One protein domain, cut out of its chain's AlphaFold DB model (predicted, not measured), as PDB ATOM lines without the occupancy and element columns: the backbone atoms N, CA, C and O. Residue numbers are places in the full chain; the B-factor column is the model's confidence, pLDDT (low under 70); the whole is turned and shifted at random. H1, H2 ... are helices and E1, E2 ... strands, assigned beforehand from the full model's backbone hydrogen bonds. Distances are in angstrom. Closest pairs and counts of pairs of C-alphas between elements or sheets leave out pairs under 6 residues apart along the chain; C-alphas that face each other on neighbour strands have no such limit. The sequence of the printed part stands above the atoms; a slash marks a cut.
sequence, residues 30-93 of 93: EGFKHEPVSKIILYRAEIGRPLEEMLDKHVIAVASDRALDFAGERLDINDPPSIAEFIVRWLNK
ATOM      1  N   GLU A  30     165.839 106.645 202.165       91.44
ATOM      2  CA  GLU A  30     165.107 107.669 201.425       91.44
ATOM      3  C   GLU A  30     165.730 109.043 201.704       91.44
ATOM      4  O   GLU A  30     165.995 109.406 202.851       91.44
ATOM      5  N   GLY A  31     165.984 109.818 200.649       86.31
ATOM      6  CA  GLY A  31     166.668 111.107 200.745       86.31
ATOM      7  C   GLY A  31     168.148 111.007 200.378       86.31
ATOM      8  O   GLY A  31     168.506 110.257 199.476       86.31
ATOM      9  N   PHE A  32     168.995 111.827 201.013       85.38
ATOM     10  CA  PHE A  32     170.456 111.804 200.820       85.38
ATOM     11  C   PHE A  32     170.904 111.811 199.345       85.38
ATOM     12  O   PHE A  32     171.842 111.124 198.956       85.38
ATOM     13  N   LYS A  33     170.236 112.616 198.504       82.25
ATOM     14  CA  LYS A  33     170.402 112.597 197.035       82.25
ATOM     15  C   LYS A  33     171.861 112.728 196.577       82.25
ATOM     16  O   LYS A  33     172.224 112.162 195.549       82.25
ATOM     17  N   HIS A  34     172.676 113.449 197.346       83.81
ATOM     18  CA  HIS A  34     174.085 113.722 197.055       83.81
ATOM     19  C   HIS A  34     175.065 112.719 197.674       83.81
ATOM     20  O   HIS A  34     176.255 112.795 197.377       83.81
ATOM     21  N   GLU A  35     174.603 111.791 198.516       88.44
ATOM     22  CA  GLU A  35     175.488 110.781 199.094       88.44
ATOM     23  C   GLU A  35     175.964 109.801 198.007       88.44
ATOM     24  O   GLU A  35     175.187 109.427 197.112       88.44
ATOM     25  N   PRO A  36     177.235 109.364 198.073       92.25
ATOM     26  CA  PRO A  36     177.847 108.477 197.092       92.25
ATOM     27  C   PRO A  36     177.464 107.006 197.330       92.25
ATOM     28  O   PRO A  36     178.326 106.129 197.384       92.25
ATOM     29  N   VAL A  37     176.169 106.730 197.484       93.62
ATOM     30  CA  VAL A  37     175.609 105.388 197.709       93.62
ATOM     31  C   VAL A  37     174.773 104.939 196.519       93.62
ATOM     32  O   VAL A  37     174.150 105.762 195.846       93.62
ATOM     33  N   SER A  38     174.759 103.627 196.271       95.50
ATOM     34  CA  SER A  38     173.947 103.014 195.218       95.50
ATOM     35  C   SER A  38     172.484 103.414 195.367       95.50
ATOM     36  O   SER A  38     171.912 103.279 196.449       95.50
ATOM     37  N   LYS A  39     171.875 103.910 194.289       95.62
ATOM     38  CA  LYS A  39     170.510 104.445 194.326       95.62
ATOM     39  C   LYS A  39     169.683 104.011 193.121       95.62
ATOM     40  O   LYS A  39     170.191 103.883 192.007       95.62
ATOM     41  N   ILE A  40     168.390 103.817 193.365       96.44
ATOM     42  CA  ILE A  40     167.372 103.663 192.324       96.44
ATOM     43  C   ILE A  40     166.690 105.021 192.171       96.44
ATOM     44  O   ILE A  40     166.172 105.569 193.144       96.44
ATOM     45  N   ILE A  41     166.704 105.581 190.965       95.31
ATOM     46  CA  ILE A  41     166.005 106.838 190.689       95.31
ATOM     47  C   ILE A  41     164.532 106.547 190.445       95.31
ATOM     48  O   ILE A  41     164.193 105.727 189.601       95.31
ATOM     49  N   LEU A  42     163.660 107.255 191.159       94.75
ATOM     50  CA  LEU A  42     162.224 107.247 190.910       94.75
ATOM     51  C   LEU A  42     161.883 108.425 189.996       94.75
ATOM     52  O   LEU A  42     162.064 109.582 190.380       94.75
ATOM     53  N   TYR A  43     161.405 108.133 188.792       95.19
ATOM     54  CA  TYR A  43     161.094 109.131 187.776       95.19
ATOM     55  C   TYR A  43     159.625 109.041 187.359       95.19
ATOM     56  O   TYR A  43     159.202 108.054 186.760       95.19
ATOM     57  N   ARG A  44     158.854 110.097 187.638       94.56
ATOM     58  CA  ARG A  44     157.485 110.245 187.129       94.56
ATOM     59  C   ARG A  44     157.401 111.336 186.086       94.56
ATOM     60  O   ARG A  44     157.936 112.432 186.264       94.56
ATOM     61  N   ALA A  45     156.687 111.028 185.016       90.50
ATOM     62  CA  ALA A  45     156.575 111.860 183.841       90.50
ATOM     63  C   ALA A  45     156.031 113.264 184.127       90.50
ATOM     64  O   ALA A  45     156.533 114.272 183.625       90.50
ATOM     65  N   GLU A  46     154.993 113.283 184.953       92.38
ATOM     66  CA  GLU A  46     154.208 114.445 185.361       92.38
ATOM     67  C   GLU A  46     154.983 115.470 186.194       92.38
ATOM     68  O   GLU A  46     154.597 116.634 186.238       92.38
ATOM     69  N   ILE A  47     156.093 115.068 186.825       87.75
ATOM     70  CA  ILE A  47     156.907 115.959 187.667       87.75
ATOM     71  C   ILE A  47     157.662 116.985 186.804       87.75
ATOM     72  O   ILE A  47     158.047 118.044 187.292       87.75
ATOM     73  N   GLY A  48     157.866 116.698 185.511       82.38
ATOM     74  CA  GLY A  48     158.435 117.649 184.550       82.38
ATOM     75  C   GLY A  48     159.922 117.960 184.745       82.38
ATOM     76  O   GLY A  48     160.446 118.855 184.087       82.38
ATOM     77  N   ARG A  49     160.619 117.232 185.625       86.94
ATOM     78  CA  ARG A  49     162.068 117.366 185.811       86.94
ATOM     79  C   ARG A  49     162.820 116.507 184.783       86.94
ATOM     80  O   ARG A  49     162.380 115.382 184.559       86.94
ATOM     81  N   PRO A  50     163.920 116.971 184.166       89.94
ATOM     82  CA  PRO A  50     164.724 116.135 183.272       89.94
ATOM     83  C   PRO A  50     165.349 114.948 184.016       89.94
ATOM     84  O   PRO A  50     165.820 115.102 185.146       89.94
ATOM     85  N   LEU A  51     165.359 113.765 183.393       90.62
ATOM     86  CA  LEU A  51     165.950 112.564 183.993       90.62
ATOM     87  C   LEU A  51     167.469 112.718 184.129       90.62
ATOM     88  O   LEU A  51     168.044 112.294 185.125       90.62
ATOM     89  N   GLU A  52     168.105 113.366 183.157       90.19
ATOM     90  CA  GLU A  52     169.553 113.552 183.051       90.19
ATOM     91  C   GLU A  52     170.128 114.295 184.264       90.19
ATOM     92  O   GLU A  52     171.232 113.996 184.704       90.19
ATOM     93  N   GLU A  53     169.355 115.207 184.863       89.75
ATOM     94  CA  GLU A  53     169.732 115.917 186.095       89.75
ATOM     95  C   GLU A  53     169.756 115.022 187.342       89.75
ATOM     96  O   GLU A  53     170.262 115.424 188.393       89.75
ATOM     97  N   MET A  54     169.136 113.845 187.267       89.12
ATOM     98  CA  MET A  54     169.016 112.894 188.371       89.12
ATOM     99  C   MET A  54     170.019 111.743 188.259       89.12
ATOM    100  O   MET A  54     170.151 110.969 189.206       89.12
ATOM    101  N   LEU A  55     170.704 111.612 187.118       91.44
ATOM    102  CA  LEU A  55     171.649 110.532 186.864       91.44
ATOM    103  C   LEU A  55     173.047 110.885 187.384       91.44
ATOM    104  O   LEU A  55     173.585 111.956 187.121       91.44
ATOM    105  N   ASP A  56     173.660 109.940 188.093       92.50
ATOM    106  CA  ASP A  56     175.056 109.989 188.520       92.50
ATOM    107  C   ASP A  56     175.677 108.579 188.470       92.50
ATOM    108  O   ASP A  56     175.005 107.591 188.170       92.50
ATOM    109  N   LYS A  57     176.979 108.467 188.765       93.31
ATOM    110  CA  LYS A  57     177.716 107.188 188.731       93.31
ATOM    111  C   LYS A  57     177.244 106.143 189.758       93.31
ATOM    112  O   LYS A  57     177.686 105.002 189.695       93.31
ATOM    113  N   HIS A  58     176.427 106.541 190.729       94.94
ATOM    114  CA  HIS A  58     175.871 105.679 191.768       94.94
ATOM    115  C   HIS A  58     174.450 105.201 191.432       94.94
ATOM    116  O   HIS A  58     173.890 104.384 192.164       94.94
ATOM    117  N   VAL A  59     173.854 105.680 190.335       94.88
ATOM    118  CA  VAL A  59     172.548 105.204 189.870       94.88
ATOM    119  C   VAL A  59     172.688 103.801 189.287       94.88
ATOM    120  O   VAL A  59     173.350 103.600 188.271       94.88
ATOM    121  N   ILE A  60     172.037 102.831 189.927       95.81
ATOM    122  CA  ILE A  60     172.061 101.418 189.512       95.81
ATOM    123  C   ILE A  60     170.830 101.017 188.690       95.81
ATOM    124  O   ILE A  60     170.890 100.042 187.945       95.81
ATOM    125  N   ALA A  61     169.730 101.763 188.812       96.75
ATOM    126  CA  ALA A  61     168.506 101.580 188.037       96.75
ATOM    127  C   ALA A  61     167.642 102.849 188.051       96.75
ATOM    128  O   ALA A  61     167.772 103.697 188.940       96.75
ATOM    129  N   VAL A  62     166.714 102.939 187.100       96.88
ATOM    130  CA  VAL A  62     165.650 103.951 187.074       96.88
ATOM    131  C   VAL A  62     164.296 103.246 187.066       96.88
ATOM    132  O   VAL A  62     164.021 102.449 186.171       96.88
ATOM    133  N   ALA A  63     163.444 103.550 188.041       97.19
ATOM    134  CA  ALA A  63     162.048 103.133 188.072       97.19
ATOM    135  C   ALA A  63     161.159 104.261 187.536       97.19
ATOM    136  O   ALA A  63     161.213 105.382 188.051       97.19
ATOM    137  N   SER A  64     160.352 103.981 186.513       96.56
ATOM    138  CA  SER A  64     159.521 104.992 185.857       96.56
ATOM    139  C   SER A  64     158.111 104.523 185.528       96.56
ATOM    140  O   SER A  64     157.851 103.334 185.394       96.56
ATOM    141  N   ASP A  65     157.200 105.489 185.404       95.75
ATOM    142  CA  ASP A  65     155.832 105.341 184.899       95.75
ATOM    143  C   ASP A  65     155.737 105.332 183.363       95.75
ATOM    144  O   ASP A  65     154.644 105.211 182.809       95.75
ATOM    145  N   ARG A  66     156.865 105.461 182.657       92.81
ATOM    146  CA  ARG A  66     156.935 105.378 181.197       92.81
ATOM    147  C   ARG A  66     158.226 104.729 180.722       92.81
ATOM    148  O   ARG A  66     159.204 104.614 181.454       92.81
ATOM    149  N   ALA A  67     158.239 104.341 179.451       90.31
ATOM    150  CA  ALA A  67     159.462 103.905 178.794       90.31
ATOM    151  C   ALA A  67     160.479 105.060 178.733       90.31
ATOM    152  O   ALA A  67     160.129 106.186 178.373       90.31
ATOM    153  N   LEU A  68     161.733 104.757 179.071       87.75
ATOM    154  CA  LEU A  68     162.844 105.706 179.097       87.75
ATOM    155  C   LEU A  68     163.979 105.236 178.195       87.75
ATOM    156  O   LEU A  68     164.324 104.050 178.189       87.75
ATOM    157  N   ASP A  69     164.616 106.184 177.514       84.19
ATOM    158  CA  ASP A  69     165.879 105.956 176.814       84.19
ATOM    159  C   ASP A  69     167.053 106.070 177.800       84.19
ATOM    160  O   ASP A  69     167.796 107.046 177.847       84.19
ATOM    161  N   PHE A  70     167.141 105.080 178.687       86.75
ATOM    162  CA  PHE A  70     168.207 104.936 179.676       86.75
ATOM    163  C   PHE A  70     168.971 103.639 179.409       86.75
ATOM    164  O   PHE A  70     168.354 102.589 179.224       86.75
ATOM    165  N   ALA A  71     170.304 103.714 179.391       85.75
ATOM    166  CA  ALA A  71     171.176 102.587 179.056       85.75
ATOM    167  C   ALA A  71     171.290 101.526 180.169       85.75
ATOM    168  O   ALA A  71     171.720 100.408 179.896       85.75
ATOM    169  N   GLY A  72     170.944 101.873 181.414       89.19
ATOM    170  CA  GLY A  72     170.988 100.952 182.550       89.19
ATOM    171  C   GLY A  72     169.686 100.180 182.770       89.19
ATOM    172  O   GLY A  72     168.817 100.103 181.902       89.19
ATOM    173  N   GLU A  73     169.552  99.609 183.967       94.94
ATOM    174  CA  GLU A  73     168.370  98.839 184.366       94.94
ATOM    175  C   GLU A  73     167.144  99.755 184.507       94.94
ATOM    176  O   GLU A  73     167.200 100.815 185.139       94.94
ATOM    177  N   ARG A  74     166.035  99.342 183.889       95.88
ATOM    178  CA  ARG A  74     164.767 100.083 183.839       95.88
ATOM    179  C   ARG A  74     163.688  99.256 184.517       95.88
ATOM    180  O   ARG A  74     163.502  98.095 184.165       95.88
ATOM    181  N   LEU A  75     162.986  99.862 185.462       97.19
ATOM    182  CA  LEU A  75     161.949  99.221 186.268       97.19
ATOM    183  C   LEU A  75     160.623  99.966 186.079       97.19
ATOM    184  O   LEU A  75     160.620 101.175 185.838       97.19
ATOM    185  N   ASP A  76     159.500  99.265 186.215       96.88
ATOM    186  CA  ASP A  76     158.193  99.917 186.322       96.88
ATOM    187  C   ASP A  76     158.010 100.416 187.759       96.88
ATOM    188  O   ASP A  76     158.042  99.639 188.714       96.88
ATOM    189  N   ILE A  77     157.826 101.728 187.929       97.00
ATOM    190  CA  ILE A  77     157.605 102.334 189.251       97.00
ATOM    191  C   ILE A  77     156.310 101.846 189.914       97.00
ATOM    192  O   ILE A  77     156.158 101.957 191.130       97.00
ATOM    193  N   ASN A  78     155.369 101.327 189.124       97.19
ATOM    194  CA  ASN A  78     154.089 100.813 189.594       97.19
ATOM    195  C   ASN A  78     154.117  99.291 189.824       97.19
ATOM    196  O   ASN A  78     153.080  98.724 190.169       97.19
ATOM    197  N   ASP A  79     155.289  98.649 189.714       97.81
ATOM    198  CA  ASP A  79     155.507  97.229 190.012       97.81
ATOM    199  C   ASP A  79     156.539  97.025 191.150       97.81
ATOM    200  O   ASP A  79     157.701  96.672 190.912       97.81
ATOM    201  N   PRO A  80     156.147  97.252 192.424       97.50
ATOM    202  CA  PRO A  80     157.035  97.052 193.571       97.50
ATOM    203  C   PRO A  80     157.644  95.641 193.689       97.50
ATOM    204  O   PRO A  80     158.821  95.562 194.049       97.50
ATOM    205  N   PRO A  81     156.922  94.537 193.396       98.38
ATOM    206  CA  PRO A  81     157.517  93.200 193.357       98.38
ATOM    207  C   PRO A  81     158.755  93.102 192.457       98.38
ATOM    208  O   PRO A  81     159.805  92.660 192.923       98.38
ATOM    209  N   SER A  82     158.683  93.597 191.218       97.19
ATOM    210  CA  SER A  82     159.832  93.588 190.299       97.19
ATOM    211  C   SER A  82     161.008  94.430 190.806       97.19
ATOM    212  O   SER A  82     162.173  94.063 190.624       97.19
ATOM    213  N   ILE A  83     160.737  95.547 191.492       97.88
ATOM    214  CA  ILE A  83     161.783  96.364 192.127       97.88
ATOM    215  C   ILE A  83     162.462  95.584 193.262       97.88
ATOM    216  O   ILE A  83     163.690  95.600 193.370       97.88
ATOM    217  N   ALA A  84     161.694  94.872 194.091       97.94
ATOM    218  CA  ALA A  84     162.244  94.042 195.160       97.94
ATOM    219  C   ALA A  84     163.119  92.905 194.604       97.94
ATOM    220  O   ALA A  84     164.231  92.690 195.090       97.94
ATOM    221  N   GLU A  85     162.672  92.229 193.543       97.94
ATOM    222  CA  GLU A  85     163.460  91.202 192.850       97.94
ATOM    223  C   GLU A  85     164.769  91.761 192.285       97.94
ATOM    224  O   GLU A  85     165.826  91.132 192.403       97.94
ATOM    225  N   PHE A  86     164.725  92.962 191.705       97.62
ATOM    226  CA  PHE A  86     165.922  93.659 191.249       97.62
ATOM    227  C   PHE A  86     166.898  93.931 192.402       97.62
ATOM    228  O   PHE A  86     168.085  93.633 192.260       97.62
ATOM    229  N   ILE A  87     166.419  94.442 193.542       97.56
ATOM    230  CA  ILE A  87     167.257  94.725 194.719       97.56
ATOM    231  C   ILE A  87     167.940  93.442 195.209       97.56
ATOM    232  O   ILE A  87     169.154  93.434 195.404       97.56
ATOM    233  N   VAL A  88     167.196  92.339 195.338       97.31
ATOM    234  CA  VAL A  88     167.755  91.041 195.757       97.31
ATOM    235  C   VAL A  88     168.793  90.536 194.756       97.31
ATOM    236  O   VAL A  88     169.867  90.080 195.149       97.31
ATOM    237  N   ARG A  89     168.521  90.632 193.451       96.81
ATOM    238  CA  ARG A  89     169.498  90.267 192.415       96.81
ATOM    239  C   ARG A  89     170.752  91.131 192.475       96.81
ATOM    240  O   ARG A  89     171.833  90.614 192.231       96.81
ATOM    241  N   TRP A  90     170.613  92.425 192.743       96.50
ATOM    242  CA  TRP A  90     171.732  93.357 192.836       96.50
ATOM    243  C   TRP A  90     172.617  93.076 194.057       96.50
ATOM    244  O   TRP A  90     173.833  93.103 193.918       96.50
ATOM    245  N   LEU A  91     172.029  92.730 195.207       95.44
ATOM    246  CA  LEU A  91     172.772  92.368 196.424       95.44
ATOM    247  C   LEU A  91     173.581  91.070 196.297       95.44
ATOM    248  O   LEU A  91     174.564  90.892 197.006       95.44
ATOM    249  N   ASN A  92     173.158  90.164 195.414       93.44
ATOM    250  CA  ASN A  92     173.807  88.870 195.192       93.44
ATOM    251  C   ASN A  92     174.831  88.874 194.037       93.44
ATOM    252  O   ASN A  92     175.345  87.809 193.687       93.44
ATOM    253  N   LYS A  93     175.076  90.024 193.399       78.50
ATOM    254  CA  LYS A  93     176.101  90.193 192.357       78.50
ATOM    255  C   LYS A  93     177.441  90.578 192.970       78.50
ATOM    256  O   LYS A  93     178.458  90.078 192.445       78.50
TER     257      LYS A  93
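AT A GLANCE: This is residues 30 to 93 of the 93 residues of the protein "Molybdopterin-guanine dinucleotide biosynthesis protein B" of Serratia rubidaea (UniProt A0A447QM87). A small parallel sheet of three strands is covered on one face by a single helix, H1, in two layers, a sheet and a helix over it. The 64 printed residues hold E1, E2, E3 and H1 along the chain, with sheet order E1 E2 E3. The class is mixed, with under half of the residues in named elements. The whole is compact, radius of gyration of the C-alphas 11.6 A, spanning 34 by 26 by 23 A.

IN THESE COORDINATES: E1, residues 39 to 43, begins at C-alpha 39 (170.510, 104.445, 194.326) and is 12.4 A long. E2 is residues 59 to 64, 13.6 A; E3 is residues 73 to 76, 10.4 A. H1, residues 80 to 91, is 16.7 A long and ends at C-alpha 91 (172.772, 92.368, 196.424).

HOW THE PARTS SIT: E1 and E2 are parallel at 25 degrees, with N 63 and O 41 2.8 A apart. E2 and E3 are parallel at 28 degrees, with N 62 and O 73 2.9 A apart. H1 is on the sheet at a height of 10.0 A, over E2 and E3; its closest C-alphas to E3 are Ile 83 and Leu 75, 6.5 A. Every O i to N i+4 pair in H1 is within hydrogen-bond range.

THE WHOLE: The C-alphas farthest apart, of Gly 48 and Asn 92, are 34.3 A apart. The printed part has no cut. The link E1 to E2 is long. No printed residue is under 70 in pLDDT.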